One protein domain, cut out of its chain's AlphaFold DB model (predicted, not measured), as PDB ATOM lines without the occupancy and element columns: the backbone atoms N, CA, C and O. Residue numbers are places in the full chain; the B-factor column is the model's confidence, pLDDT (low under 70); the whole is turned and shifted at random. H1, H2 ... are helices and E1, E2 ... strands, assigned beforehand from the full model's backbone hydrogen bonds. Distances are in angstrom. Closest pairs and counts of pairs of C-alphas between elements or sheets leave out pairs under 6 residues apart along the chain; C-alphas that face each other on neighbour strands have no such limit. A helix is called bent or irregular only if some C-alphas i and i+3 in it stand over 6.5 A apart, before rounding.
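What this domain is: This is residues 15 to 28 and 37 to 216 of the 227 residues of an uncharacterized protein of Gemmatimonadetes bacterium 13_2_20CM_2_69_23 (UniProt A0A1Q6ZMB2). A small, twisted parallel sheet, E1 to E4, makes one end of this domain, with helices H1, H6 and H8 to one side of it and the hairpin E5 and E6 on the other side, near the strands' last residues. H5 packs on H8 and leads to the other end, a helical part with the hairpin H2 and H3, and H4. The printed part has 194 residues, with nine named helices and six named strands, in the order E1 H1 E2 H2 H3 H4 H5 H6 E3 H7 H8 E4 E5 E6 H9; the class is mixed. It is compact, with a radius of gyration of the C-alphas of 16.8 A, and spans 53 by 38 by 30 A.

Where its parts are: Find C-alpha 15 at (280.198, 359.417, 312.323), where E1, residues 15 to 18, begins. H1, residues 42 to 58, runs 24.3 A, and E2, residues 63 to 68, 15.6 A. Then come H2, 84 to 96, 18.4 A; H3, 103 to 110; H4, 116 to 121; H5, 127 to 140, 20.0 A; and H6, 142 to 153, 16.0 A. E3, 157 to 161, and H7, 167 to 170, precede H8, 172 to 187, 19.7 A, which is irregular, C-alphas 184 and 187 being 7.2 A apart. E4, 195 to 198, E5, 201 to 204, E6, 207 to 210, and H9, 212 to 215, follow; H9 ends at C-alpha 215, (288.570, 339.660, 302.946).

How they stand to each other: Look first at the sheet, order E1 E2 E3 E4, parallel: N 16 and O 64 are 2.9 A apart, N 67 and O 159 2.8 A, N 196 and O 158 2.8 A. E3, H7 H8, E4 is a strand-helix-strand unit, parallel neighbour strands with helices between, its crossover right-handed; E2, H2 to H6, E3 is another. H1, H6, H7 and H8 only graze the sheet. H1 touches H6, Ala 46 to Val 144, C-alphas 5.0 A apart, at a shallow tilt of 13 degrees, the same way. H8 touches H6 with residues 181 to 187 alone, closest C-alphas Ala 149 and Ala 187, 4.2 A, about perpendicular at 87 degrees. H8 touches H5, closest C-alphas Val 131 and Val 174, 5.5 A, at a shallow tilt of 25 degrees. H2 touches H3, its hairpin partner, closest C-alphas Pro 84 and Ala 110, 5.6 A; H4 is apart from H3 and H5. In the antiparallel hairpin E5 and E6, N 202 and O 209 are 2.8 A apart. H9 is not on the sheet. Every O i to N i+4 pair is within hydrogen-bond range in H1 to H6, and 11 of 12 in H8; H7 and H9 are too short for one.

The domain as a whole: The C-alphas farthest apart, of Arg 59 and Leu 116, are 54.8 A apart. Residues 29 to 36 are not printed, with 8.6 A from C-alpha 28 to C-alpha 37. The link E2 to H2, residues 69 to 83, is long. The mean pLDDT of the printed part is 94.5; residues 214 to 216 are under 70.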
ATOM      1  N   LEU A  15     279.082 360.283 312.657       94.69
ATOM      2  CA  LEU A  15     280.198 359.417 312.323       94.69
ATOM      3  C   LEU A  15     280.809 359.887 310.997       94.69
ATOM      4  O   LEU A  15     280.085 360.086 310.023       94.69
ATOM      5  N   ILE A  16     282.120 360.105 310.971       96.81
ATOM      6  CA  ILE A  16     282.881 360.463 309.770       96.81
ATOM      7  C   ILE A  16     283.912 359.367 309.553       96.81
ATOM      8  O   ILE A  16     284.668 359.062 310.469       96.81
ATOM      9  N   VAL A  17     283.940 358.785 308.359       97.00
ATOM     10  CA  VAL A  17     284.836 357.677 308.016       97.00
ATOM     11  C   VAL A  17     285.711 358.105 306.847       97.00
ATOM     12  O   VAL A  17     285.195 358.588 305.842       97.00
ATOM     13  N   VAL A  18     287.023 357.954 307.001       96.94
ATOM     14  CA  VAL A  18     288.042 358.150 305.959       96.94
ATOM     15  C   VAL A  18     289.066 357.027 306.092       96.94
ATOM     16  O   VAL A  18     289.275 356.545 307.198       96.94
ATOM     17  N   GLY A  19     289.703 356.595 305.016       93.81
ATOM     18  CA  GLY A  19     290.732 355.549 305.042       93.81
ATOM     19  C   GLY A  19     291.693 355.736 303.879       93.81
ATOM     20  O   GLY A  19     291.532 356.709 303.138       93.81
ATOM     21  N   ASP A  20     292.653 354.821 303.742       93.81
ATOM     22  CA  ASP A  20     293.558 354.775 302.580       93.81
ATOM     23  C   ASP A  20     294.338 356.097 302.411       93.81
ATOM     24  O   ASP A  20     294.442 356.694 301.340       93.81
ATOM     25  N   LEU A  21     294.804 356.642 303.542       96.12
ATOM     26  CA  LEU A  21     295.556 357.898 303.546       96.12
ATOM     27  C   LEU A  21     297.037 357.652 303.271       96.12
ATOM     28  O   LEU A  21     297.666 358.515 302.679       96.12
ATOM     29  N   HIS A  22     297.589 356.520 303.718       96.81
ATOM     30  CA  HIS A  22     299.000 356.147 303.573       96.81
ATOM     31  C   HIS A  22     299.995 357.246 303.984       96.81
ATOM     32  O   HIS A  22     300.947 357.530 303.260       96.81
ATOM     33  N   LEU A  23     299.803 357.858 305.159       97.75
ATOM     34  CA  LEU A  23     300.753 358.843 305.694       97.75
ATOM     35  C   LEU A  23     302.133 358.195 305.903       97.75
ATOM     36  O   LEU A  23     302.273 357.299 306.745       97.75
ATOM     37  N   GLY A  24     303.136 358.658 305.155       96.38
ATOM     38  CA  GLY A  24     304.495 358.123 305.139       96.38
ATOM     39  C   GLY A  24     305.540 359.081 305.719       96.38
ATOM     40  O   GLY A  24     305.326 359.787 306.704       96.38
ATOM     41  N   GLU A  25     306.750 359.061 305.152       95.25
ATOM     42  CA  GLU A  25     307.885 359.867 305.630       95.25
ATOM     43  C   GLU A  25     307.975 361.285 305.029       95.25
ATOM     44  O   GLU A  25     308.959 361.999 305.272       95.25
ATOM     45  N   GLY A  26     306.949 361.708 304.287       95.00
ATOM     46  CA  GLY A  26     306.854 362.982 303.581       95.00
ATOM     47  C   GLY A  26     307.657 363.016 302.282       95.00
ATOM     48  O   GLY A  26     308.553 362.213 302.060       95.00
ATOM     49  N   ALA A  27     307.408 364.006 301.423       92.44
ATOM     50  CA  ALA A  27     308.006 364.095 300.083       92.44
ATOM     51  C   ALA A  27     309.533 364.346 300.040       92.44
ATOM     52  O   ALA A  27     310.132 364.362 298.966       92.44
ATOM     53  N   THR A  28     310.182 364.592 301.183       91.19
ATOM     54  CA  THR A  28     311.611 364.943 301.214       91.19
ATOM     55  C   THR A  28     312.474 363.711 300.928       91.19
ATOM     56  O   THR A  28     312.361 362.740 301.680       91.19
ATOM     57  N   GLU A  37     306.547 358.481 299.866       94.25
ATOM     58  CA  GLU A  37     305.307 359.186 300.224       94.25
ATOM     59  C   GLU A  37     304.222 359.098 299.141       94.25
ATOM     60  O   GLU A  37     304.501 359.310 297.962       94.25
ATOM     61  N   HIS A  38     302.985 358.828 299.557       92.31
ATOM     62  CA  HIS A  38     301.801 358.771 298.692       92.31
ATOM     63  C   HIS A  38     300.745 359.823 299.058       92.31
ATOM     64  O   HIS A  38     299.877 360.138 298.244       92.31
ATOM     65  N   PHE A  39     300.836 360.408 300.250       95.81
ATOM     66  CA  PHE A  39     299.939 361.439 300.729       95.81
ATOM     67  C   PHE A  39     300.543 362.837 300.580       95.81
ATOM     68  O   PHE A  39     301.495 363.212 301.266       95.81
ATOM     69  N   PHE A  40     299.928 363.656 299.723       95.94
ATOM     70  CA  PHE A  40     300.377 365.028 299.442       95.94
ATOM     71  C   PHE A  40     299.343 366.101 299.817       95.94
ATOM     72  O   PHE A  40     299.508 367.273 299.480       95.94
ATOM     73  N   HIS A  41     298.282 365.718 300.533       96.25
ATOM     74  CA  HIS A  41     297.105 366.558 300.797       96.25
ATOM     75  C   HIS A  41     297.009 367.036 302.253       96.25
ATOM     76  O   HIS A  41     295.920 367.230 302.804       96.25
ATOM     77  N   ASP A  42     298.160 367.226 302.904       96.94
ATOM     78  CA  ASP A  42     298.282 367.684 304.292       96.94
ATOM     79  C   ASP A  42     297.421 368.906 304.605       96.94
ATOM     80  O   ASP A  42     296.733 368.955 305.631       96.94
ATOM     81  N   ARG A  43     297.465 369.916 303.731       97.19
ATOM     82  CA  ARG A  43     296.783 371.194 303.955       97.19
ATOM     83  C   ARG A  43     295.278 371.044 303.788       97.19
ATOM     84  O   ARG A  43     294.522 371.561 304.611       97.19
ATOM     85  N   GLU A  44     294.850 370.330 302.757       98.00
ATOM     86  CA  GLU A  44     293.458 370.098 302.395       98.00
ATOM     87  C   GLU A  44     292.766 369.260 303.468       98.00
ATOM     88  O   GLU A  44     291.734 369.681 303.999       98.00
ATOM     89  N   PHE A  45     293.376 368.136 303.859       98.12
ATOM     90  CA  PHE A  45     292.857 367.261 304.906       98.12
ATOM     91  C   PHE A  45     292.789 367.980 306.253       98.12
ATOM     92  O   PHE A  45     291.745 367.976 306.913       98.12
ATOM     93  N   ALA A  46     293.861 368.678 306.645       98.25
ATOM     94  CA  ALA A  46     293.869 369.451 307.881       98.25
ATOM     95  C   ALA A  46     292.796 370.549 307.869       98.25
ATOM     96  O   ALA A  46     292.069 370.719 308.846       98.25
ATOM     97  N   SER A  47     292.663 371.289 306.767       98.12
ATOM     98  CA  SER A  47     291.661 372.348 306.615       98.12
ATOM     99  C   SER A  47     290.236 371.792 306.688       98.12
ATOM    100  O   SER A  47     289.394 372.330 307.410       98.12
ATOM    101  N   TRP A  48     289.968 370.677 306.004       98.06
ATOM    102  CA  TRP A  48     288.688 369.974 306.056       98.06
ATOM    103  C   TRP A  48     288.336 369.517 307.476       98.06
ATOM    104  O   TRP A  48     287.258 369.850 307.979       98.06
ATOM    105  N   LEU A  49     289.266 368.857 308.170       97.75
ATOM    106  CA  LEU A  49     289.037 368.358 309.525       97.75
ATOM    107  C   LEU A  49     288.790 369.498 310.524       97.75
ATOM    108  O   LEU A  49     287.891 369.422 311.366       97.75
ATOM    109  N   ARG A  50     289.536 370.603 310.395       96.94
ATOM    110  CA  ARG A  50     289.352 371.817 311.208       96.94
ATOM    111  C   ARG A  50     287.985 372.447 311.003       96.94
ATOM    112  O   ARG A  50     287.359 372.864 311.983       96.94
ATOM    113  N   ARG A  51     287.500 372.501 309.756       96.19
ATOM    114  CA  ARG A  51     286.140 372.971 309.469       96.19
ATOM    115  C   ARG A  51     285.125 372.080 310.172       96.19
ATOM    116  O   ARG A  51     284.291 372.614 310.894       96.19
ATOM    117  N   LEU A  52     285.202 370.756 310.028       95.44
ATOM    118  CA  LEU A  52     284.261 369.841 310.686       95.44
ATOM    119  C   LEU A  52     284.259 370.003 312.210       95.44
ATOM    120  O   LEU A  52     283.188 370.163 312.797       95.44
ATOM    121  N   SER A  53     285.440 370.049 312.830       93.50
ATOM    122  CA  SER A  53     285.571 370.242 314.278       93.50
ATOM    123  C   SER A  53     284.959 371.565 314.742       93.50
ATOM    124  O   SER A  53     284.158 371.586 315.672       93.50
ATOM    125  N   SER A  54     285.257 372.666 314.047       91.25
ATOM    126  CA  SER A  54     284.729 373.990 314.399       91.25
ATOM    127  C   SER A  54     283.201 374.041 314.306       91.25
ATOM    128  O   SER A  54     282.542 374.611 315.175       91.25
ATOM    129  N   HIS A  55     282.614 373.424 313.274       88.88
ATOM    130  CA  HIS A  55     281.157 373.352 313.126       88.88
ATOM    131  C   HIS A  55     280.504 372.451 314.181       88.88
ATOM    132  O   HIS A  55     279.407 372.765 314.642       88.88
ATOM    133  N   GLY A  56     281.156 371.344 314.553       87.75
ATOM    134  CA  GLY A  56     280.696 370.455 315.617       87.75
ATOM    135  C   GLY A  56     280.680 371.157 316.971       87.75
ATOM    136  O   GLY A  56     279.636 371.214 317.619       87.75
ATOM    137  N   ALA A  57     281.807 371.769 317.343       84.31
ATOM    138  CA  ALA A  57     281.977 372.475 318.610       84.31
ATOM    139  C   ALA A  57     280.963 373.618 318.794       84.31
ATOM    140  O   ALA A  57     280.297 373.674 319.824       84.31
ATOM    141  N   ARG A  58     280.763 374.475 317.778       86.38
ATOM    142  CA  ARG A  58     279.780 375.581 317.839       86.38
ATOM    143  C   ARG A  58     278.340 375.117 318.066       86.38
ATOM    144  O   ARG A  58     277.527 375.888 318.554       86.38
ATOM    145  N   ARG A  59     278.014 373.881 317.680       88.50
ATOM    146  CA  ARG A  59     276.674 373.292 317.825       88.50
ATOM    147  C   ARG A  59     276.565 372.337 319.017       88.50
ATOM    148  O   ARG A  59     275.566 371.638 319.118       88.50
ATOM    149  N   GLY A  60     277.595 372.247 319.864       87.25
ATOM    150  CA  GLY A  60     277.626 371.306 320.987       87.25
ATOM    151  C   GLY A  60     277.622 369.828 320.574       87.25
ATOM    152  O   GLY A  60     277.301 368.972 321.393       87.25
ATOM    153  N   ARG A  61     277.970 369.513 319.316       90.31
ATOM    154  CA  ARG A  61     277.925 368.148 318.774       90.31
ATOM    155  C   ARG A  61     279.186 367.358 319.112       90.31
ATOM    156  O   ARG A  61     280.310 367.846 318.975       90.31
ATOM    157  N   ARG A  62     279.003 366.088 319.451       89.94
ATOM    158  CA  ARG A  62     280.044 365.076 319.613       89.94
ATOM    159  C   ARG A  62     280.230 364.323 318.307       89.94
ATOM    160  O   ARG A  62     279.366 363.564 317.879       89.94
ATOM    161  N   LEU A  63     281.377 364.521 317.676       95.94
ATOM    162  CA  LEU A  63     281.729 363.845 316.435       95.94
ATOM    163  C   LEU A  63     282.678 362.666 316.717       95.94
ATOM    164  O   LEU A  63     283.473 362.701 317.665       95.94
ATOM    165  N   GLU A  64     282.603 361.624 315.893       97.00
ATOM    166  CA  GLU A  64     283.543 360.496 315.889       97.00
ATOM    167  C   GLU A  64     284.178 360.395 314.499       97.00
ATOM    168  O   GLU A  64     283.472 360.215 313.508       97.00
ATOM    169  N   LEU A  65     285.503 360.553 314.433       98.19
ATOM    170  CA  LEU A  65     286.292 360.308 313.229       98.19
ATOM    171  C   LEU A  65     286.823 358.878 313.280       98.19
ATOM    172  O   LEU A  65     287.450 358.498 314.268       98.19
ATOM    173  N   VAL A  66     286.601 358.114 312.220       98.25
ATOM    174  CA  VAL A  66     287.146 356.775 312.018       98.25
ATOM    175  C   VAL A  66     288.165 356.840 310.887       98.25
ATOM    176  O   VAL A  66     287.802 357.175 309.761       98.25
ATOM    177  N   LEU A  67     289.421 356.524 311.198       98.12
ATOM    178  CA  LEU A  67     290.465 356.221 310.222       98.12
ATOM    179  C   LEU A  67     290.388 354.716 309.917       98.12
ATOM    180  O   LEU A  67     290.692 353.901 310.791       98.12
ATOM    181  N   ASN A  68     289.878 354.355 308.741       96.50
ATOM    182  CA  ASN A  68     289.457 353.004 308.370       96.50
ATOM    183  C   ASN A  68     290.548 352.201 307.641       96.50
ATOM    184  O   ASN A  68     290.404 351.893 306.457       96.50
ATOM    185  N   GLY A  69     291.610 351.850 308.364       93.75
ATOM    186  CA  GLY A  69     292.752 351.129 307.807       93.75
ATOM    187  C   GLY A  69     293.619 351.994 306.900       93.75
ATOM    188  O   GLY A  69     293.170 353.023 306.380       93.75
ATOM    189  N   ASP A  70     294.879 351.583 306.782       95.56
ATOM    190  CA  ASP A  70     295.894 352.166 305.902       95.56
ATOM    191  C   ASP A  70     295.966 353.691 305.990       95.56
ATOM    192  O   ASP A  70     296.201 354.419 305.027       95.56
ATOM    193  N   ALA A  71     295.734 354.218 307.191       97.31
ATOM    194  CA  ALA A  71     295.859 355.645 307.426       97.31
ATOM    195  C   ALA A  71     297.337 356.048 307.526       97.31
ATOM    196  O   ALA A  71     297.685 357.199 307.275       97.31
ATOM    197  N   PHE A  72     298.198 355.100 307.888       97.81
ATOM    198  CA  PHE A  72     299.637 355.259 308.041       97.81
ATOM    199  C   PHE A  72     300.345 354.175 307.229       97.81
ATOM    200  O   PHE A  72     299.815 353.080 307.080       97.81
ATOM    201  N   ASP A  73     301.549 354.464 306.736       95.94
ATOM    202  CA  ASP A  73     302.367 353.483 306.019       95.94
ATOM    203  C   ASP A  73     303.767 353.382 306.644       95.94
ATOM    204  O   ASP A  73     304.706 354.111 306.307       95.94
ATOM    205  N   PHE A  74     303.909 352.468 307.607       95.31
ATOM    206  CA  PHE A  74     305.157 352.265 308.352       95.31
ATOM    207  C   PHE A  74     306.240 351.570 307.517       95.31
ATOM    208  O   PHE A  74     307.433 351.681 307.828       95.31
ATOM    209  N   LEU A  75     305.851 350.834 306.474       91.56
ATOM    210  CA  LEU A  75     306.782 350.111 305.609       91.56
ATOM    211  C   LEU A  75     307.579 351.068 304.722       91.56
ATOM    212  O   LEU A  75     308.726 350.784 304.386       91.56
ATOM    213  N   ARG A  76     307.004 352.230 304.406       90.75
ATOM    214  CA  ARG A  76     307.641 353.257 303.572       90.75
ATOM    215  C   ARG A  76     308.560 354.206 304.321       90.75
ATOM    216  O   ARG A  76     309.234 355.021 303.699       90.75
ATOM    217  N   VAL A  77     308.619 354.102 305.646       94.94
ATOM    218  CA  VAL A  77     309.528 354.918 306.449       94.94
ATOM    219  C   VAL A  77     310.915 354.284 306.462       94.94
ATOM    220  O   VAL A  77     311.213 353.406 307.280       94.94
ATOM    221  N   ILE A  78     311.783 354.771 305.574       94.88
ATOM    222  CA  ILE A  78     313.171 354.308 305.448       94.88
ATOM    223  C   ILE A  78     314.161 355.187 306.223       94.88
ATOM    224  O   ILE A  78     315.309 354.794 306.454       94.88
ATOM    225  N   ARG A  79     313.733 356.378 306.662       95.06
ATOM    226  CA  ARG A  79     314.544 357.280 307.487       95.06
ATOM    227  C   ARG A  79     314.940 356.619 308.810       95.06
ATOM    228  O   ARG A  79     314.087 356.246 309.609       95.06
ATOM    229  N   LEU A  80     316.241 356.559 309.090       95.50
ATOM    230  CA  LEU A  80     316.791 356.125 310.381       95.50
ATOM    231  C   LEU A  80     317.142 357.332 311.271       95.50
ATOM    232  O   LEU A  80     317.290 358.451 310.762       95.50
ATOM    233  N   PRO A  81     317.298 357.147 312.595       95.44
ATOM    234  CA  PRO A  81     317.726 358.205 313.507       95.44
ATOM    235  C   PRO A  81     319.237 358.482 313.385       95.44
ATOM    236  O   PRO A  81     319.985 358.369 314.347       95.44
ATOM    237  N   ASP A  82     319.698 358.886 312.200       86.81
ATOM    238  CA  ASP A  82     321.122 359.070 311.854       86.81
ATOM    239  C   ASP A  82     321.786 360.294 312.516       86.81
ATOM    240  O   ASP A  82     322.937 360.617 312.235       86.81
ATOM    241  N   THR A  83     321.066 361.018 313.377       88.69
ATOM    242  CA  THR A  83     321.578 362.214 314.058       88.69
ATOM    243  C   THR A  83     321.397 362.097 315.569       88.69
ATOM    244  O   THR A  83     320.397 361.524 316.020       88.69
ATOM    245  N   PRO A  84     322.271 362.723 316.385       89.94
ATOM    246  CA  PRO A  84     322.077 362.786 317.836       89.94
ATOM    247  C   PRO A  84     320.702 363.342 318.232       89.94
ATOM    248  O   PRO A  84     320.071 362.850 319.168       89.94
ATOM    249  N   ARG A  85     320.194 364.326 317.473       92.38
ATOM    250  CA  ARG A  85     318.840 364.876 317.650       92.38
ATOM    251  C   ARG A  85     317.755 363.838 317.355       92.38
ATOM    252  O   ARG A  85     316.815 363.722 318.136       92.38
ATOM    253  N   GLY A  86     317.897 363.066 316.277       95.56
ATOM    254  CA  GLY A  86     316.980 361.979 315.925       95.56
ATOM    255  C   GLY A  86     316.912 360.908 317.012       95.56
ATOM    256  O   GLY A  86     315.827 360.580 317.485       95.56
ATOM    257  N   VAL A  87     318.061 360.440 317.505       96.62
ATOM    258  CA  VAL A  87     318.106 359.449 318.594       96.62
ATOM    259  C   VAL A  87     317.517 360.003 319.891       96.62
ATOM    260  O   VAL A  87     316.779 359.303 320.587       96.62
ATOM    261  N   ALA A  88     317.793 361.266 320.225       96.69
ATOM    262  CA  ALA A  88     317.207 361.908 321.397       96.69
ATOM    263  C   ALA A  88     315.674 361.993 321.300       96.69
ATOM    264  O   ALA A  88     314.987 361.652 322.269       96.69
ATOM    265  N   ALA A  89     315.148 362.375 320.131       97.62
ATOM    266  CA  ALA A  89     313.714 362.415 319.857       97.62
ATOM    267  C   ALA A  89     313.081 361.017 319.941       97.62
ATOM    268  O   ALA A  89     312.054 360.852 320.604       97.62
ATOM    269  N   TRP A  90     313.727 359.997 319.362       98.19
ATOM    270  CA  TRP A  90     313.284 358.605 319.463       98.19
ATOM    271  C   TRP A  90     313.190 358.159 320.921       98.19
ATOM    272  O   TRP A  90     312.140 357.709 321.373       98.19
ATOM    273  N   ARG A  91     314.254 358.379 321.701       98.12
ATOM    274  CA  ARG A  91     314.317 358.035 323.126       98.12
ATOM    275  C   ARG A  91     313.233 358.742 323.944       98.12
ATOM    276  O   ARG A  91     312.667 358.152 324.862       98.12
ATOM    277  N   GLN A  92     312.937 360.005 323.638       98.12
ATOM    278  CA  GLN A  92     311.866 360.749 324.301       98.12
ATOM    279  C   GLN A  92     310.480 360.194 323.953       98.12
ATOM    280  O   GLN A  92     309.599 360.164 324.813       98.12
ATOM    281  N   LEU A  93     310.262 359.772 322.707       98.62
ATOM    282  CA  LEU A  93     308.996 359.174 322.301       98.62
ATOM    283  C   LEU A  93     308.817 357.765 322.884       98.62
ATOM    284  O   LEU A  93     307.756 357.495 323.433       98.62
ATOM    285  N   LEU A  94     309.862 356.931 322.886       98.69
ATOM    286  CA  LEU A  94     309.870 355.623 323.556       98.69
ATOM    287  C   LEU A  94     309.489 355.740 325.035       98.69
ATOM    288  O   LEU A  94     308.617 355.017 325.506       98.69
ATOM    289  N   ARG A  95     310.081 356.704 325.757       98.44
ATOM    290  CA  ARG A  95     309.739 356.961 327.165       98.44
ATOM    291  C   ARG A  95     308.284 357.370 327.355       98.44
ATOM    292  O   ARG A  95     307.620 356.817 328.219       98.44
ATOM    293  N   ALA A  96     307.786 358.304 326.545       98.06
ATOM    294  CA  ALA A  96     306.384 358.719 326.618       98.06
ATOM    295  C   ALA A  96     305.419 357.567 326.286       98.06
ATOM    296  O   ALA A  96     304.327 357.490 326.837       98.06
ATOM    297  N   ALA A  97     305.846 356.651 325.419       98.19
ATOM    298  CA  ALA A  97     305.111 355.450 325.061       98.19
ATOM    299  C   ALA A  97     305.290 354.294 326.062       98.19
ATOM    300  O   ALA A  97     304.621 353.272 325.920       98.19
ATOM    301  N   GLY A  98     306.176 354.410 327.058       98.38
ATOM    302  CA  GLY A  98     306.523 353.306 327.957       98.38
ATOM    303  C   GLY A  98     307.059 352.076 327.216       98.38
ATOM    304  O   GLY A  98     306.715 350.957 327.581       98.38
ATOM    305  N   VAL A  99     307.821 352.277 326.138       98.44
ATOM    306  CA  VAL A  99     308.405 351.204 325.318       98.44
ATOM    307  C   VAL A  99     309.885 351.064 325.649       98.44
ATOM    308  O   VAL A  99     310.647 352.033 325.576       98.44
ATOM    309  N   GLY A 100     310.296 349.849 326.006       97.56
ATOM    310  CA  GLY A 100     311.696 349.511 326.243       97.56
ATOM    311  C   GLY A 100     312.473 349.396 324.933       97.56
ATOM    312  O   GLY A 100     311.996 348.817 323.965       97.56
ATOM    313  N   CYS A 101     313.694 349.921 324.899       96.81
ATOM    314  CA  CYS A 101     314.635 349.707 323.803       96.81
ATOM    315  C   CYS A 101     316.015 349.442 324.401       96.81
ATOM    316  O   CYS A 101     316.426 350.146 325.328       96.81
ATOM    317  N   ALA A 102     316.715 348.429 323.887       95.44
ATOM    318  CA  ALA A 102     318.032 348.052 324.387       95.44
ATOM    319  C   ALA A 102     318.987 349.265 324.352       95.44
ATOM    320  O   ALA A 102     319.132 349.892 323.295       95.44
ATOM    321  N   PRO A 103     319.668 349.607 325.465       93.75
ATOM    322  CA  PRO A 103     320.575 350.753 325.504       93.75
ATOM    323  C   PRO A 103     321.666 350.699 324.428       93.75
ATOM    324  O   PRO A 103     322.000 351.732 323.846       93.75
ATOM    325  N   ASP A 104     322.175 349.506 324.109       94.62
ATOM    326  CA  ASP A 104     323.163 349.319 323.043       94.62
ATOM    327  C   ASP A 104     322.630 349.646 321.658       94.62
ATOM    328  O   ASP A 104     323.352 350.239 320.862       94.62
ATOM    329  N   ARG A 105     321.354 349.363 321.388       94.31
ATOM    330  CA  ARG A 105     320.719 349.733 320.121       94.31
ATOM    331  C   ARG A 105     320.641 351.248 319.965       94.31
ATOM    332  O   ARG A 105     320.979 351.776 318.912       94.31
ATOM    333  N   LEU A 106     320.263 351.963 321.028       93.62
ATOM    334  CA  LEU A 106     320.248 353.431 321.029       93.62
ATOM    335  C   LEU A 106     321.661 354.014 320.864       93.62
ATOM    336  O   LEU A 106     321.838 354.982 320.123       93.62
ATOM    337  N   ARG A 107     322.673 353.421 321.516       92.50
ATOM    338  CA  ARG A 107     324.087 353.812 321.359       92.50
ATOM    339  C   ARG A 107     324.609 353.545 319.947       92.50
ATOM    340  O   ARG A 107     325.319 354.385 319.401       92.50
ATOM    341  N   ALA A 108     324.276 352.398 319.360       92.62
ATOM    342  CA  ALA A 108     324.630 352.048 317.988       92.62
ATOM    343  C   ALA A 108     324.002 353.035 316.995       92.62
ATOM    344  O   ALA A 108     324.723 353.633 316.197       92.62
ATOM    345  N   ALA A 109     322.703 353.311 317.135       93.81
ATOM    346  CA  ALA A 109     321.997 354.301 316.329       93.81
ATOM    347  C   ALA A 109     322.629 355.703 316.436       93.81
ATOM    348  O   ALA A 109     322.848 356.361 315.423       93.81
ATOM    349  N   ALA A 110     323.017 356.132 317.646       91.88
ATOM    350  CA  ALA A 110     323.695 357.416 317.870       91.88
ATOM    351  C   ALA A 110     325.061 357.528 317.182       91.88
ATOM    352  O   ALA A 110     325.507 358.638 316.906       91.88
ATOM    353  N   ARG A 111     325.708 356.395 316.895       91.62
ATOM    354  CA  ARG A 111     326.962 356.314 316.130       91.62
ATOM    355  C   ARG A 111     326.737 356.048 314.638       91.62
ATOM    356  O   ARG A 111     327.700 355.850 313.909       91.62
ATOM    357  N   GLY A 112     325.488 356.007 314.169       91.44
ATOM    358  CA  GLY A 112     325.169 355.679 312.777       91.44
ATOM    359  C   GLY A 112     325.429 354.211 312.407       91.44
ATOM    360  O   GLY A 112     325.597 353.882 311.225       91.44
ATOM    361  N   HIS A 113     325.507 353.327 313.406       93.44
ATOM    362  CA  HIS A 113     325.741 351.900 313.212       93.44
ATOM    363  C   HIS A 113     324.412 351.191 312.964       93.44
ATOM    364  O   HIS A 113     323.594 351.042 313.872       93.44
ATOM    365  N   TYR A 114     324.235 350.738 311.728       94.69
ATOM    366  CA  TYR A 114     323.046 350.048 311.246       94.69
ATOM    367  C   TYR A 114     323.465 348.890 310.354       94.69
ATOM    368  O   TYR A 114     324.465 348.995 309.633       94.69
ATOM    369  N   SER A 115     322.683 347.815 310.369       94.06
ATOM    370  CA  SER A 115     322.858 346.709 309.428       94.06
ATOM    371  C   SER A 115     322.686 347.179 307.977       94.06
ATOM    372  O   SER A 115     322.050 348.201 307.700       94.06
ATOM    373  N   LEU A 116     323.206 346.408 307.016       93.12
ATOM    374  CA  LEU A 116     323.009 346.690 305.589       93.12
ATOM    375  C   LEU A 116     321.514 346.746 305.225       93.12
ATOM    376  O   LEU A 116     321.089 347.609 304.455       93.12
ATOM    377  N   ARG A 117     320.708 345.863 305.830       93.75
ATOM    378  CA  ARG A 117     319.254 345.831 305.641       93.75
ATOM    379  C   ARG A 117     318.606 347.123 306.129       93.75
ATOM    380  O   ARG A 117     317.869 347.736 305.369       93.75
ATOM    381  N   GLU A 118     318.939 347.586 307.334       94.50
ATOM    382  CA  GLU A 118     318.414 348.853 307.866       94.50
ATOM    383  C   GLU A 118     318.871 350.065 307.050       94.50
ATOM    384  O   GLU A 118     318.117 351.013 306.835       94.50
ATOM    385  N   ARG A 119     320.101 350.033 306.532       91.94
ATOM    386  CA  ARG A 119     320.597 351.072 305.622       91.94
ATOM    387  C   ARG A 119     319.805 351.137 304.317       91.94
ATOM    388  O   ARG A 119     319.625 352.226 303.776       91.94
ATOM    389  N   THR A 120     319.335 349.990 303.841       89.69
ATOM    390  CA  THR A 120     318.640 349.865 302.556       89.69
ATOM    391  C   THR A 120     317.140 350.116 302.672       89.69
ATOM    392  O   THR A 120     316.578 350.780 301.805       89.69
ATOM    393  N   PHE A 121     316.509 349.609 303.733       90.88
ATOM    394  CA  PHE A 121     315.051 349.525 303.872       90.88
ATOM    395  C   PHE A 121     314.501 350.220 305.128       90.88
ATOM    396  O   PHE A 121     313.308 350.146 305.392       90.88
ATOM    397  N   GLY A 122     315.348 350.880 305.923       93.94
ATOM    398  CA  GLY A 122     314.948 351.424 307.220       93.94
ATOM    399  C   GLY A 122     314.775 350.349 308.292       93.94
ATOM    400  O   GLY A 122     315.131 349.183 308.114       93.94
ATOM    401  N   PHE A 123     314.251 350.745 309.452       95.00
ATOM    402  CA  PHE A 123     314.000 349.794 310.533       95.00
ATOM    403  C   PHE A 123     312.932 348.748 310.165       95.00
ATOM    404  O   PHE A 123     312.094 348.973 309.294       95.00
ATOM    405  N   GLY A 124     312.935 347.617 310.876       92.69
ATOM    406  CA  GLY A 124     311.884 346.598 310.787       92.69
ATOM    407  C   GLY A 124     310.559 347.020 311.441       92.69
ATOM    408  O   GLY A 124     310.297 348.210 311.634       92.69
ATOM    409  N   SER A 125     309.731 346.030 311.789       90.38
ATOM    410  CA  SER A 125     308.383 346.213 312.365       90.38
ATOM    411  C   SER A 125     308.282 345.820 313.849       90.38
ATOM    412  O   SER A 125     307.202 345.499 314.344       90.38
ATOM    413  N   ASP A 126     309.401 345.819 314.581       96.44
ATOM    414  CA  ASP A 126     309.378 345.695 316.042       96.44
ATOM    415  C   ASP A 126     308.873 346.984 316.714       96.44
ATOM    416  O   ASP A 126     309.060 348.084 316.194       96.44
ATOM    417  N   GLU A 127     308.268 346.862 317.899       98.25
ATOM    418  CA  GLU A 127     307.597 347.979 318.581       98.25
ATOM    419  C   GLU A 127     308.482 349.242 318.738       98.25
ATOM    420  O   GLU A 127     308.024 350.328 318.365       98.25
ATOM    421  N   PRO A 128     309.751 349.172 319.198       98.38
ATOM    422  CA  PRO A 128     310.623 350.348 319.246       98.38
ATOM    423  C   PRO A 128     310.858 351.012 317.885       98.38
ATOM    424  O   PRO A 128     310.851 352.244 317.797       98.38
ATOM    425  N   SER A 129     311.068 350.214 316.835       98.00
ATOM    426  CA  SER A 129     311.227 350.698 315.459       98.00
ATOM    427  C   SER A 129     309.981 351.421 314.970       98.00
ATOM    428  O   SER A 129     310.074 352.528 314.441       98.00
ATOM    429  N   SER A 130     308.809 350.835 315.201       98.44
ATOM    430  CA  SER A 130     307.519 351.414 314.829       98.44
ATOM    431  C   SER A 130     307.268 352.743 315.539       98.44
ATOM    432  O   SER A 130     306.765 353.685 314.929       98.44
ATOM    433  N   VAL A 131     307.700 352.878 316.798       98.69
ATOM    434  CA  VAL A 131     307.655 354.160 317.520       98.69
ATOM    435  C   VAL A 131     308.533 355.224 316.850       98.69
ATOM    436  O   VAL A 131     308.099 356.371 316.728       98.69
ATOM    437  N   TRP A 132     309.745 354.881 316.392       98.44
ATOM    438  CA  TRP A 132     310.573 355.820 315.620       98.44
ATOM    439  C   TRP A 132     309.872 356.246 314.332       98.44
ATOM    440  O   TRP A 132     309.740 357.443 314.071       98.44
ATOM    441  N   LYS A 133     309.388 355.268 313.561       98.31
ATOM    442  CA  LYS A 133     308.726 355.496 312.276       98.31
ATOM    443  C   LYS A 133     307.501 356.395 312.420       98.31
ATOM    444  O   LYS A 133     307.389 357.377 311.697       98.31
ATOM    445  N   LEU A 134     306.662 356.159 313.431       98.69
ATOM    446  CA  LEU A 134     305.530 357.035 313.740       98.69
ATOM    447  C   LEU A 134     305.972 358.474 314.048       98.69
ATOM    448  O   LEU A 134     305.306 359.429 313.655       98.69
ATOM    449  N   GLY A 135     307.105 358.641 314.734       98.50
ATOM    450  CA  GLY A 135     307.710 359.951 314.962       98.50
ATOM    451  C   GLY A 135     308.136 360.648 313.667       98.50
ATOM    452  O   GLY A 135     307.925 361.854 313.537       98.50
ATOM    453  N   VAL A 136     308.688 359.908 312.700       98.12
ATOM    454  CA  VAL A 136     309.015 360.435 311.363       98.12
ATOM    455  C   VAL A 136     307.745 360.885 310.639       98.12
ATOM    456  O   VAL A 136     307.698 362.032 310.197       98.12
ATOM    457  N   ILE A 137     306.704 360.044 310.611       98.38
ATOM    458  CA  ILE A 137     305.408 360.369 309.991       98.38
ATOM    459  C   ILE A 137     304.809 361.631 310.630       98.38
ATOM    460  O   ILE A 137     304.387 362.556 309.941       98.38
ATOM    461  N   ALA A 138     304.844 361.743 311.960       98.50
ATOM    462  CA  ALA A 138     304.339 362.922 312.665       98.50
ATOM    463  C   ALA A 138     305.094 364.215 312.326       98.50
ATOM    464  O   ALA A 138     304.506 365.299 312.292       98.50
ATOM    465  N   VAL A 139     306.404 364.120 312.085       97.62
ATOM    466  CA  VAL A 139     307.222 365.262 311.662       97.62
ATOM    467  C   VAL A 139     306.947 365.639 310.210       97.62
ATOM    468  O   VAL A 139     306.936 366.836 309.918       97.62
ATOM    469  N   ALA A 140     306.720 364.661 309.334       97.56
ATOM    470  CA  ALA A 140     306.350 364.887 307.942       97.56
ATOM    471  C   ALA A 140     304.961 365.538 307.826       97.56
ATOM    472  O   ALA A 140     304.816 366.555 307.149       97.56
ATOM    473  N   HIS A 141     303.983 365.042 308.588       98.06
ATOM    474  CA  HIS A 141     302.575 365.433 308.474       98.06
ATOM    475  C   HIS A 141     302.072 366.288 309.642       98.06
ATOM    476  O   HIS A 141     301.003 366.065 310.225       98.06
ATOM    477  N   ARG A 142     302.842 367.318 310.015       98.25
ATOM    478  CA  ARG A 142     302.508 368.211 311.146       98.25
ATOM    479  C   ARG A 142     301.120 368.841 311.023       98.25
ATOM    480  O   ARG A 142     300.456 369.055 312.037       98.25
ATOM    481  N   ALA A 143     300.684 369.154 309.801       98.25
ATOM    482  CA  ALA A 143     299.379 369.760 309.560       98.25
ATOM    483  C   ALA A 143     298.236 368.804 309.938       98.25
ATOM    484  O   ALA A 143     297.293 369.229 310.618       98.25
ATOM    485  N   VAL A 144     298.361 367.527 309.558       98.50
ATOM    486  CA  VAL A 144     297.409 366.454 309.877       98.50
ATOM    487  C   VAL A 144     297.381 366.188 311.380       98.50
ATOM    488  O   VAL A 144     296.317 366.269 311.994       98.50
ATOM    489  N   PHE A 145     298.542 365.967 312.004       98.69
ATOM    490  CA  PHE A 145     298.633 365.722 313.450       98.69
ATOM    491  C   PHE A 145     298.096 366.900 314.269       98.69
ATOM    492  O   PHE A 145     297.353 366.694 315.227       98.69
ATOM    493  N   GLY A 146     298.396 368.138 313.865       98.62
ATOM    494  CA  GLY A 146     297.830 369.332 314.491       98.62
ATOM    495  C   GLY A 146     296.306 369.412 314.347       98.62
ATOM    496  O   GLY A 146     295.610 369.782 315.288       98.62
ATOM    497  N   ALA A 147     295.750 369.027 313.194       98.56
ATOM    498  CA  ALA A 147     294.300 368.993 313.005       98.56
ATOM    499  C   ALA A 147     293.622 367.898 313.850       98.56
ATOM    500  O   ALA A 147     292.598 368.174 314.477       98.56
ATOM    501  N   LEU A 148     294.208 366.698 313.935       98.62
ATOM    502  CA  LEU A 148     293.740 365.614 314.811       98.62
ATOM    503  C   LEU A 148     293.835 365.995 316.297       98.62
ATOM    504  O   LEU A 148     292.944 365.680 317.088       98.62
ATOM    505  N   ALA A 149     294.889 366.711 316.684       98.44
ATOM    506  CA  ALA A 149     295.054 367.210 318.040       98.44
ATOM    507  C   ALA A 149     293.952 368.214 318.404       98.44
ATOM    508  O   ALA A 149     293.296 368.068 319.436       98.44
ATOM    509  N   MET A 150     293.674 369.184 317.528       97.69
ATOM    510  CA  MET A 150     292.575 370.134 317.739       97.69
ATOM    511  C   MET A 150     291.199 369.462 317.728       97.69
ATOM    512  O   MET A 150     290.350 369.826 318.537       97.69
ATOM    513  N   TRP A 151     290.994 368.454 316.874       97.94
ATOM    514  CA  TRP A 151     289.785 367.626 316.874       97.94
ATOM    515  C   TRP A 151     289.530 367.010 318.253       97.94
ATOM    516  O   TRP A 151     288.435 367.132 318.807       97.94
ATOM    517  N   CYS A 152     290.559 366.406 318.849       97.25
ATOM    518  CA  CYS A 152     290.451 365.835 320.186       97.25
ATOM    519  C   CYS A 152     290.285 366.918 321.263       97.25
ATOM    520  O   CYS A 152     289.461 366.770 322.166       97.25
ATOM    521  N   ARG A 153     291.003 368.042 321.160       96.06
ATOM    522  CA  ARG A 153     290.860 369.175 322.089       96.06
ATOM    523  C   ARG A 153     289.429 369.721 322.118       96.06
ATOM    524  O   ARG A 153     288.941 370.091 323.182       96.06
ATOM    525  N   ALA A 154     288.740 369.719 320.978       94.94
ATOM    526  CA  ALA A 154     287.333 370.105 320.860       94.94
ATOM    527  C   ALA A 154     286.348 369.088 321.482       94.94
ATOM    528  O   ALA A 154     285.136 369.285 321.425       94.94
ATOM    529  N   GLY A 155     286.841 367.998 322.079       94.12
ATOM    530  CA  GLY A 155     286.028 366.977 322.745       94.12
ATOM    531  C   GLY A 155     285.472 365.902 321.811       94.12
ATOM    532  O   GLY A 155     284.681 365.065 322.248       94.12
ATOM    533  N   HIS A 156     285.873 365.896 320.539       96.19
ATOM    534  CA  HIS A 156     285.507 364.841 319.599       96.19
ATOM    535  C   HIS A 156     286.366 363.588 319.816       96.19
ATOM    536  O   HIS A 156     287.409 363.631 320.475       96.19
ATOM    537  N   SER A 157     285.911 362.454 319.283       96.56
ATOM    538  CA  SER A 157     286.607 361.171 319.431       96.56
ATOM    539  C   SER A 157     287.237 360.696 318.127       96.56
ATOM    540  O   SER A 157     286.775 361.044 317.040       96.56
ATOM    541  N   LEU A 158     288.316 359.930 318.258       98.31
ATOM    542  CA  LEU A 158     289.086 359.357 317.161       98.31
ATOM    543  C   LEU A 158     289.106 357.837 317.318       98.31
ATOM    544  O   LEU A 158     289.366 357.312 318.401       98.31
ATOM    545  N   VAL A 159     288.836 357.130 316.235       98.12
ATOM    546  CA  VAL A 159     288.939 355.680 316.143       98.12
ATOM    547  C   VAL A 159     289.890 355.356 315.006       98.12
ATOM    548  O   VAL A 159     289.764 355.914 313.924       98.12
ATOM    549  N   ILE A 160     290.830 354.458 315.258       98.25
ATOM    550  CA  ILE A 160     291.754 353.939 314.256       98.25
ATOM    551  C   ILE A 160     291.474 352.455 314.119       98.25
ATOM    552  O   ILE A 160     291.541 351.713 315.105       98.25
ATOM    553  N   ILE A 161     291.104 352.048 312.915       96.50
ATOM    554  CA  ILE A 161     290.983 350.653 312.519       96.50
ATOM    555  C   ILE A 161     292.292 350.286 311.828       96.50
ATOM    556  O   ILE A 161     292.774 351.048 310.999       96.50
ATOM    557  N   ARG A 162     292.876 349.156 312.223       94.00
ATOM    558  CA  ARG A 162     294.102 348.612 311.636       94.00
ATOM    559  C   ARG A 162     293.845 348.134 310.202       94.00
ATOM    560  O   ARG A 162     292.846 347.452 309.973       94.00
ATOM    561  N   GLY A 163     294.763 348.439 309.297       92.94
ATOM    562  CA  GLY A 163     294.902 347.822 307.984       92.94
ATOM    563  C   GLY A 163     296.215 347.055 307.815       92.94
ATOM    564  O   GLY A 163     296.926 346.795 308.792       92.94
ATOM    565  N   ASN A 164     296.509 346.632 306.587       91.06
ATOM    566  CA  ASN A 164     297.709 345.850 306.261       91.06
ATOM    567  C   ASN A 164     298.961 346.720 306.076       91.06
ATOM    568  O   ASN A 164     300.066 346.187 306.192       91.06
ATOM    569  N   HIS A 165     298.824 348.031 305.850       91.38
ATOM    570  CA  HIS A 165     299.957 348.969 305.819       91.38
ATOM    571  C   HIS A 165     300.306 349.574 307.186       91.38
ATOM    572  O   HIS A 165     301.392 350.140 307.360       91.38
ATOM    573  N   ASP A 166     299.426 349.412 308.178       94.12
ATOM    574  CA  ASP A 166     299.662 349.817 309.564       94.12
ATOM    575  C   ASP A 166     299.377 348.720 310.620       94.12
ATOM    576  O   ASP A 166     298.735 348.976 311.653       94.12
ATOM    577  N   PRO A 167     299.918 347.491 310.451       94.25
ATOM    578  CA  PRO A 167     299.772 346.412 311.428       94.25
ATOM    579  C   PRO A 167     300.350 346.771 312.805       94.25
ATOM    580  O   PRO A 167     299.963 346.183 313.821       94.25
ATOM    581  N   GLU A 168     301.236 347.770 312.867       96.69
ATOM    582  CA  GLU A 168     301.865 348.311 314.067       96.69
ATOM    583  C   GLU A 168     300.856 348.790 315.113       96.69
ATOM    584  O   GLU A 168     301.176 348.817 316.305       96.69
ATOM    585  N   TRP A 169     299.612 349.087 314.719       96.44
ATOM    586  CA  TRP A 169     298.538 349.357 315.671       96.44
ATOM    587  C   TRP A 169     298.224 348.175 316.588       96.44
ATOM    588  O   TRP A 169     297.509 348.366 317.569       96.44
ATOM    589  N   ALA A 170     298.743 346.968 316.349       95.50
ATOM    590  CA  ALA A 170     298.685 345.864 317.306       95.50
ATOM    591  C   ALA A 170     299.438 346.176 318.616       95.50
ATOM    592  O   ALA A 170     298.970 345.799 319.691       95.50
ATOM    593  N   TRP A 171     300.539 346.929 318.543       97.69
ATOM    594  CA  TRP A 171     301.419 347.217 319.673       97.69
ATOM    595  C   TRP A 171     300.856 348.307 320.601       97.69
ATOM    596  O   TRP A 171     300.657 349.453 320.174       97.69
ATOM    597  N   PRO A 172     300.628 348.021 321.899       97.88
ATOM    598  CA  PRO A 172     300.136 349.018 322.848       97.88
ATOM    599  C   PRO A 172     301.048 350.245 322.985       97.88
ATOM    600  O   PRO A 172     300.553 351.353 323.198       97.88
ATOM    601  N   GLY A 173     302.365 350.080 322.853       98.44
ATOM    602  CA  GLY A 173     303.329 351.170 322.882       98.44
ATOM    603  C   GLY A 173     303.197 352.115 321.697       98.44
ATOM    604  O   GLY A 173     303.203 353.328 321.895       98.44
ATOM    605  N   VAL A 174     302.967 351.602 320.487       98.62
ATOM    606  CA  VAL A 174     302.731 352.442 319.295       98.62
ATOM    607  C   VAL A 174     301.449 353.266 319.459       98.62
ATOM    608  O   VAL A 174     301.438 354.468 319.189       98.62
ATOM    609  N   ARG A 175     300.390 352.670 320.024       98.50
ATOM    610  CA  ARG A 175     299.149 353.388 320.372       98.50
ATOM    611  C   ARG A 175     299.406 354.539 321.350       98.50
ATOM    612  O   ARG A 175     298.925 355.652 321.139       98.50
ATOM    613  N   ARG A 176     300.182 354.287 322.413       98.56
ATOM    614  CA  ARG A 176     300.572 355.319 323.391       98.56
ATOM    615  C   ARG A 176     301.486 356.381 322.776       98.56
ATOM    616  O   ARG A 176     301.351 357.551 323.118       98.56
ATOM    617  N   ALA A 177     302.361 356.006 321.844       98.75
ATOM    618  CA  ALA A 177     303.193 356.948 321.101       98.75
ATOM    619  C   ALA A 177     302.341 357.911 320.261       98.75
ATOM    620  O   ALA A 177     302.596 359.114 320.295       98.75
ATOM    621  N   LEU A 178     301.295 357.422 319.580       98.69
ATOM    622  CA  LEU A 178     300.358 358.287 318.857       98.69
ATOM    623  C   LEU A 178     299.666 359.274 319.799       98.69
ATOM    624  O   LEU A 178     299.635 360.469 319.518       98.69
ATOM    625  N   VAL A 179     299.143 358.787 320.928       98.56
ATOM    626  CA  VAL A 179     298.525 359.636 321.960       98.56
ATOM    627  C   VAL A 179     299.507 360.726 322.396       98.56
ATOM    628  O   VAL A 179     299.178 361.904 322.296       98.56
ATOM    629  N   ALA A 180     300.742 360.368 322.756       98.50
ATOM    630  CA  ALA A 180     301.768 361.333 323.154       98.50
ATOM    631  C   ALA A 180     302.099 362.356 322.049       98.50
ATOM    632  O   ALA A 180     302.368 363.521 322.343       98.50
ATOM    633  N   LEU A 181     302.084 361.950 320.775       98.75
ATOM    634  CA  LEU A 181     302.290 362.854 319.640       98.75
ATOM    635  C   LEU A 181     301.123 363.830 319.459       98.75
ATOM    636  O   LEU A 181     301.365 365.012 319.227       98.75
ATOM    637  N   LEU A 182     299.877 363.380 319.625       98.69
ATOM    638  CA  LEU A 182     298.698 364.252 319.596       98.69
ATOM    639  C   LEU A 182     298.709 365.254 320.760       98.69
ATOM    640  O   LEU A 182     298.415 366.434 320.563       98.69
ATOM    641  N   GLU A 183     299.098 364.816 321.960       98.06
ATOM    642  CA  GLU A 183     299.246 365.702 323.122       98.06
ATOM    643  C   GLU A 183     300.314 366.777 322.868       98.06
ATOM    644  O   GLU A 183     300.047 367.964 323.068       98.06
ATOM    645  N   ARG A 184     301.481 366.393 322.325       97.81
ATOM    646  CA  ARG A 184     302.548 367.328 321.909       97.81
ATOM    647  C   ARG A 184     302.109 368.283 320.800       97.81
ATOM    648  O   ARG A 184     302.578 369.415 320.760       97.81
ATOM    649  N   ALA A 185     301.214 367.842 319.919       98.19
ATOM    650  CA  ALA A 185     300.637 368.661 318.856       98.19
ATOM    651  C   ALA A 185     299.511 369.598 319.343       98.19
ATOM    652  O   ALA A 185     298.946 370.339 318.540       98.19
ATOM    653  N   GLY A 186     299.191 369.600 320.645       97.81
ATOM    654  CA  GLY A 186     298.284 370.571 321.261       97.81
ATOM    655  C   GLY A 186     296.912 370.028 321.663       97.81
ATOM    656  O   GLY A 186     296.026 370.821 321.994       97.81
ATOM    657  N   ALA A 187     296.714 368.704 321.686       97.00
ATOM    658  CA  ALA A 187     295.435 368.114 322.090       97.00
ATOM    659  C   ALA A 187     295.068 368.405 323.559       97.00
ATOM    660  O   ALA A 187     293.899 368.325 323.935       97.00
ATOM    661  N   GLY A 188     296.057 368.771 324.385       95.25
ATOM    662  CA  GLY A 188     295.929 368.712 325.841       95.25
ATOM    663  C   GLY A 188     295.880 367.258 326.316       95.25
ATOM    664  O   GLY A 188     296.093 366.345 325.526       95.25
ATOM    665  N   ARG A 189     295.604 367.030 327.603       95.38
ATOM    666  CA  ARG A 189     295.514 365.670 328.148       95.38
ATOM    667  C   ARG A 189     294.278 364.956 327.604       95.38
ATOM    668  O   ARG A 189     293.152 365.387 327.859       95.38
ATOM    669  N   LEU A 190     294.489 363.859 326.881       95.50
ATOM    670  CA  LEU A 190     293.398 363.103 326.264       95.50
ATOM    671  C   LEU A 190     292.604 362.307 327.310       95.50
ATOM    672  O   LEU A 190     293.165 361.729 328.243       95.50
ATOM    673  N   ARG A 191     291.274 362.263 327.157       92.69
ATOM    674  CA  ARG A 191     290.408 361.497 328.069       92.69
ATOM    675  C   ARG A 191     290.537 359.993 327.793       92.69
ATOM    676  O   ARG A 191     290.686 359.607 326.628       92.69
ATOM    677  N   PRO A 192     290.411 359.123 328.813       90.31
ATOM    678  CA  PRO A 192     290.370 357.680 328.601       90.31
ATOM    679  C   PRO A 192     289.331 357.295 327.545       90.31
ATOM    680  O   PRO A 192     288.176 357.716 327.598       90.31
ATOM    681  N   GLY A 193     289.762 356.526 326.546       91.06
ATOM    682  CA  GLY A 193     288.901 356.075 325.457       91.06
ATOM    683  C   GLY A 193     288.501 357.152 324.446       91.06
ATOM    684  O   GLY A 193     287.675 356.849 323.591       91.06
ATOM    685  N   GLN A 194     289.052 358.370 324.488       95.19
ATOM    686  CA  GLN A 194     288.798 359.394 323.466       95.19
ATOM    687  C   GLN A 194     289.434 359.040 322.115       95.19
ATOM    688  O   GLN A 194     288.812 359.246 321.074       95.19
ATOM    689  N   VAL A 195     290.639 358.469 322.157       97.81
ATOM    690  CA  VAL A 195     291.301 357.820 321.022       97.81
ATOM    691  C   VAL A 195     291.203 356.312 321.228       97.81
ATOM    692  O   VAL A 195     291.581 355.802 322.286       97.81
ATOM    693  N   ARG A 196     290.650 355.591 320.252       97.31
ATOM    694  CA  ARG A 196     290.418 354.142 320.323       97.31
ATOM    695  C   ARG A 196     291.068 353.448 319.144       97.31
ATOM    696  O   ARG A 196     291.025 353.949 318.031       97.31
ATOM    697  N   PHE A 197     291.578 352.252 319.393       97.19
ATOM    698  CA  PHE A 197     292.160 351.395 318.369       97.19
ATOM    699  C   PHE A 197     291.298 350.142 318.220       97.19
ATOM    700  O   PHE A 197     290.759 349.618 319.207       97.19
ATOM    701  N   ARG A 198     291.123 349.692 316.982       95.62
ATOM    702  CA  ARG A 198     290.326 348.526 316.609       95.62
ATOM    703  C   ARG A 198     291.158 347.658 315.682       95.62
ATOM    704  O   ARG A 198     291.622 348.127 314.655       95.62
ATOM    705  N   SER A 199     291.334 346.393 316.048       89.12
ATOM    706  CA  SER A 199     292.158 345.477 315.254       89.12
ATOM    707  C   SER A 199     291.474 345.004 313.974       89.12
ATOM    708  O   SER A 199     292.167 344.600 313.056       89.12
ATOM    709  N   ARG A 200     290.133 345.017 313.934       86.81
ATOM    710  CA  ARG A 200     289.347 344.440 312.834       86.81
ATOM    711  C   ARG A 200     288.191 345.336 312.412       86.81
ATOM    712  O   ARG A 200     288.123 345.770 311.276       86.81
ATOM    713  N   ALA A 201     287.303 345.645 313.357       92.25
ATOM    714  CA  ALA A 201     286.087 346.383 313.055       92.25
ATOM    715  C   ALA A 201     285.691 347.377 314.147       92.25
ATOM    716  O   ALA A 201     285.992 347.207 315.335       92.25
ATOM    717  N   HIS A 202     284.930 348.389 313.742       94.12
ATOM    718  CA  HIS A 202     284.226 349.318 314.613       94.12
ATOM    719  C   HIS A 202     282.723 349.202 314.375       94.12
ATOM    720  O   HIS A 202     282.250 349.286 313.244       94.12
ATOM    721  N   ARG A 203     281.961 348.991 315.452       92.06
ATOM    722  CA  ARG A 203     280.497 348.910 315.414       92.06
ATOM    723  C   ARG A 203     279.887 350.033 316.246       92.06
ATOM    724  O   ARG A 203     280.278 350.250 317.404       92.06
ATOM    725  N   ARG A 204     278.932 350.750 315.657       86.88
ATOM    726  CA  ARG A 204     278.192 351.850 316.290       86.88
ATOM    727  C   ARG A 204     276.746 351.819 315.835       86.88
ATOM    728  O   ARG A 204     276.483 352.021 314.657       86.88
ATOM    729  N   ALA A 205     275.826 351.590 316.773       86.88
ATOM    730  CA  ALA A 205     274.416 351.357 316.466       86.88
ATOM    731  C   ALA A 205     274.270 350.294 315.356       86.88
ATOM    732  O   ALA A 205     274.731 349.168 315.533       86.88
ATOM    733  N   ASN A 206     273.692 350.660 314.215       89.06
ATOM    734  CA  ASN A 206     273.498 349.808 313.043       89.06
ATOM    735  C   ASN A 206     274.629 349.904 311.996       89.06
ATOM    736  O   ASN A 206     274.491 349.344 310.913       89.06
ATOM    737  N   VAL A 207     275.732 350.599 312.288       92.75
ATOM    738  CA  VAL A 207     276.868 350.760 311.369       92.75
ATOM    739  C   VAL A 207     277.995 349.799 311.738       92.75
ATOM    740  O   VAL A 207     278.444 349.752 312.890       92.75
ATOM    741  N   HIS A 208     278.477 349.060 310.739       93.50
ATOM    742  CA  HIS A 208     279.666 348.218 310.801       93.50
ATOM    743  C   HIS A 208     280.724 348.763 309.842       93.50
ATOM    744  O   HIS A 208     280.423 349.042 308.686       93.50
ATOM    745  N   ILE A 209     281.941 348.937 310.348       94.38
ATOM    746  CA  ILE A 209     283.081 349.443 309.587       94.38
ATOM    747  C   ILE A 209     284.241 348.489 309.818       94.38
ATOM    748  O   ILE A 209     284.579 348.212 310.972       94.38
ATOM    749  N   GLU A 210     284.858 348.030 308.744       92.56
ATOM    750  CA  GLU A 210     286.093 347.257 308.761       92.56
ATOM    751  C   GLU A 210     286.966 347.656 307.571       92.56
ATOM    752  O   GLU A 210     286.487 348.269 306.610       92.56
ATOM    753  N   HIS A 211     288.257 347.346 307.665       88.12
ATOM    754  CA  HIS A 211     289.175 347.537 306.553       88.12
ATOM    755  C   HIS A 211     289.179 346.282 305.670       88.12
ATOM    756  O   HIS A 211     289.365 345.170 306.170       88.12
ATOM    757  N   GLY A 212     288.979 346.471 304.363       80.31
ATOM    758  CA  GLY A 212     288.706 345.402 303.397       80.31
ATOM    759  C   GLY A 212     289.819 344.365 303.216       80.31
ATOM    760  O   GLY A 212     289.536 343.288 302.707       80.31
ATOM    761  N   HIS A 213     291.050 344.618 303.674       78.50
ATOM    762  CA  HIS A 213     292.146 343.650 303.528       78.50
ATOM    763  C   HIS A 213     291.874 342.282 304.180       78.50
ATOM    764  O   HIS A 213     292.418 341.278 303.743       78.50
ATOM    765  N   GLU A 214     291.023 342.214 305.213       66.44
ATOM    766  CA  GLU A 214     290.719 340.952 305.910       66.44
ATOM    767  C   GLU A 214     289.899 339.983 305.029       66.44
ATOM    768  O   GLU A 214     289.825 338.793 305.335       66.44
ATOM    769  N   VAL A 215     289.271 340.479 303.954       60.41
ATOM    770  CA  VAL A 215     288.570 339.660 302.946       60.41
ATOM    771  C   VAL A 215     289.370 339.505 301.651       60.41
ATOM    772  O   VAL A 215     288.953 338.764 300.761       60.41
ATOM    773  N   ASP A 216     290.516 340.181 301.545       56.62
ATOM    774  CA  ASP A 216     291.401 340.084 300.394       56.62
ATOM    775  C   ASP A 216     292.373 338.909 300.569       56.62
ATOM    776  O   ASP A 216     293.310 338.935 301.369       56.62
TER     777      ASP A 216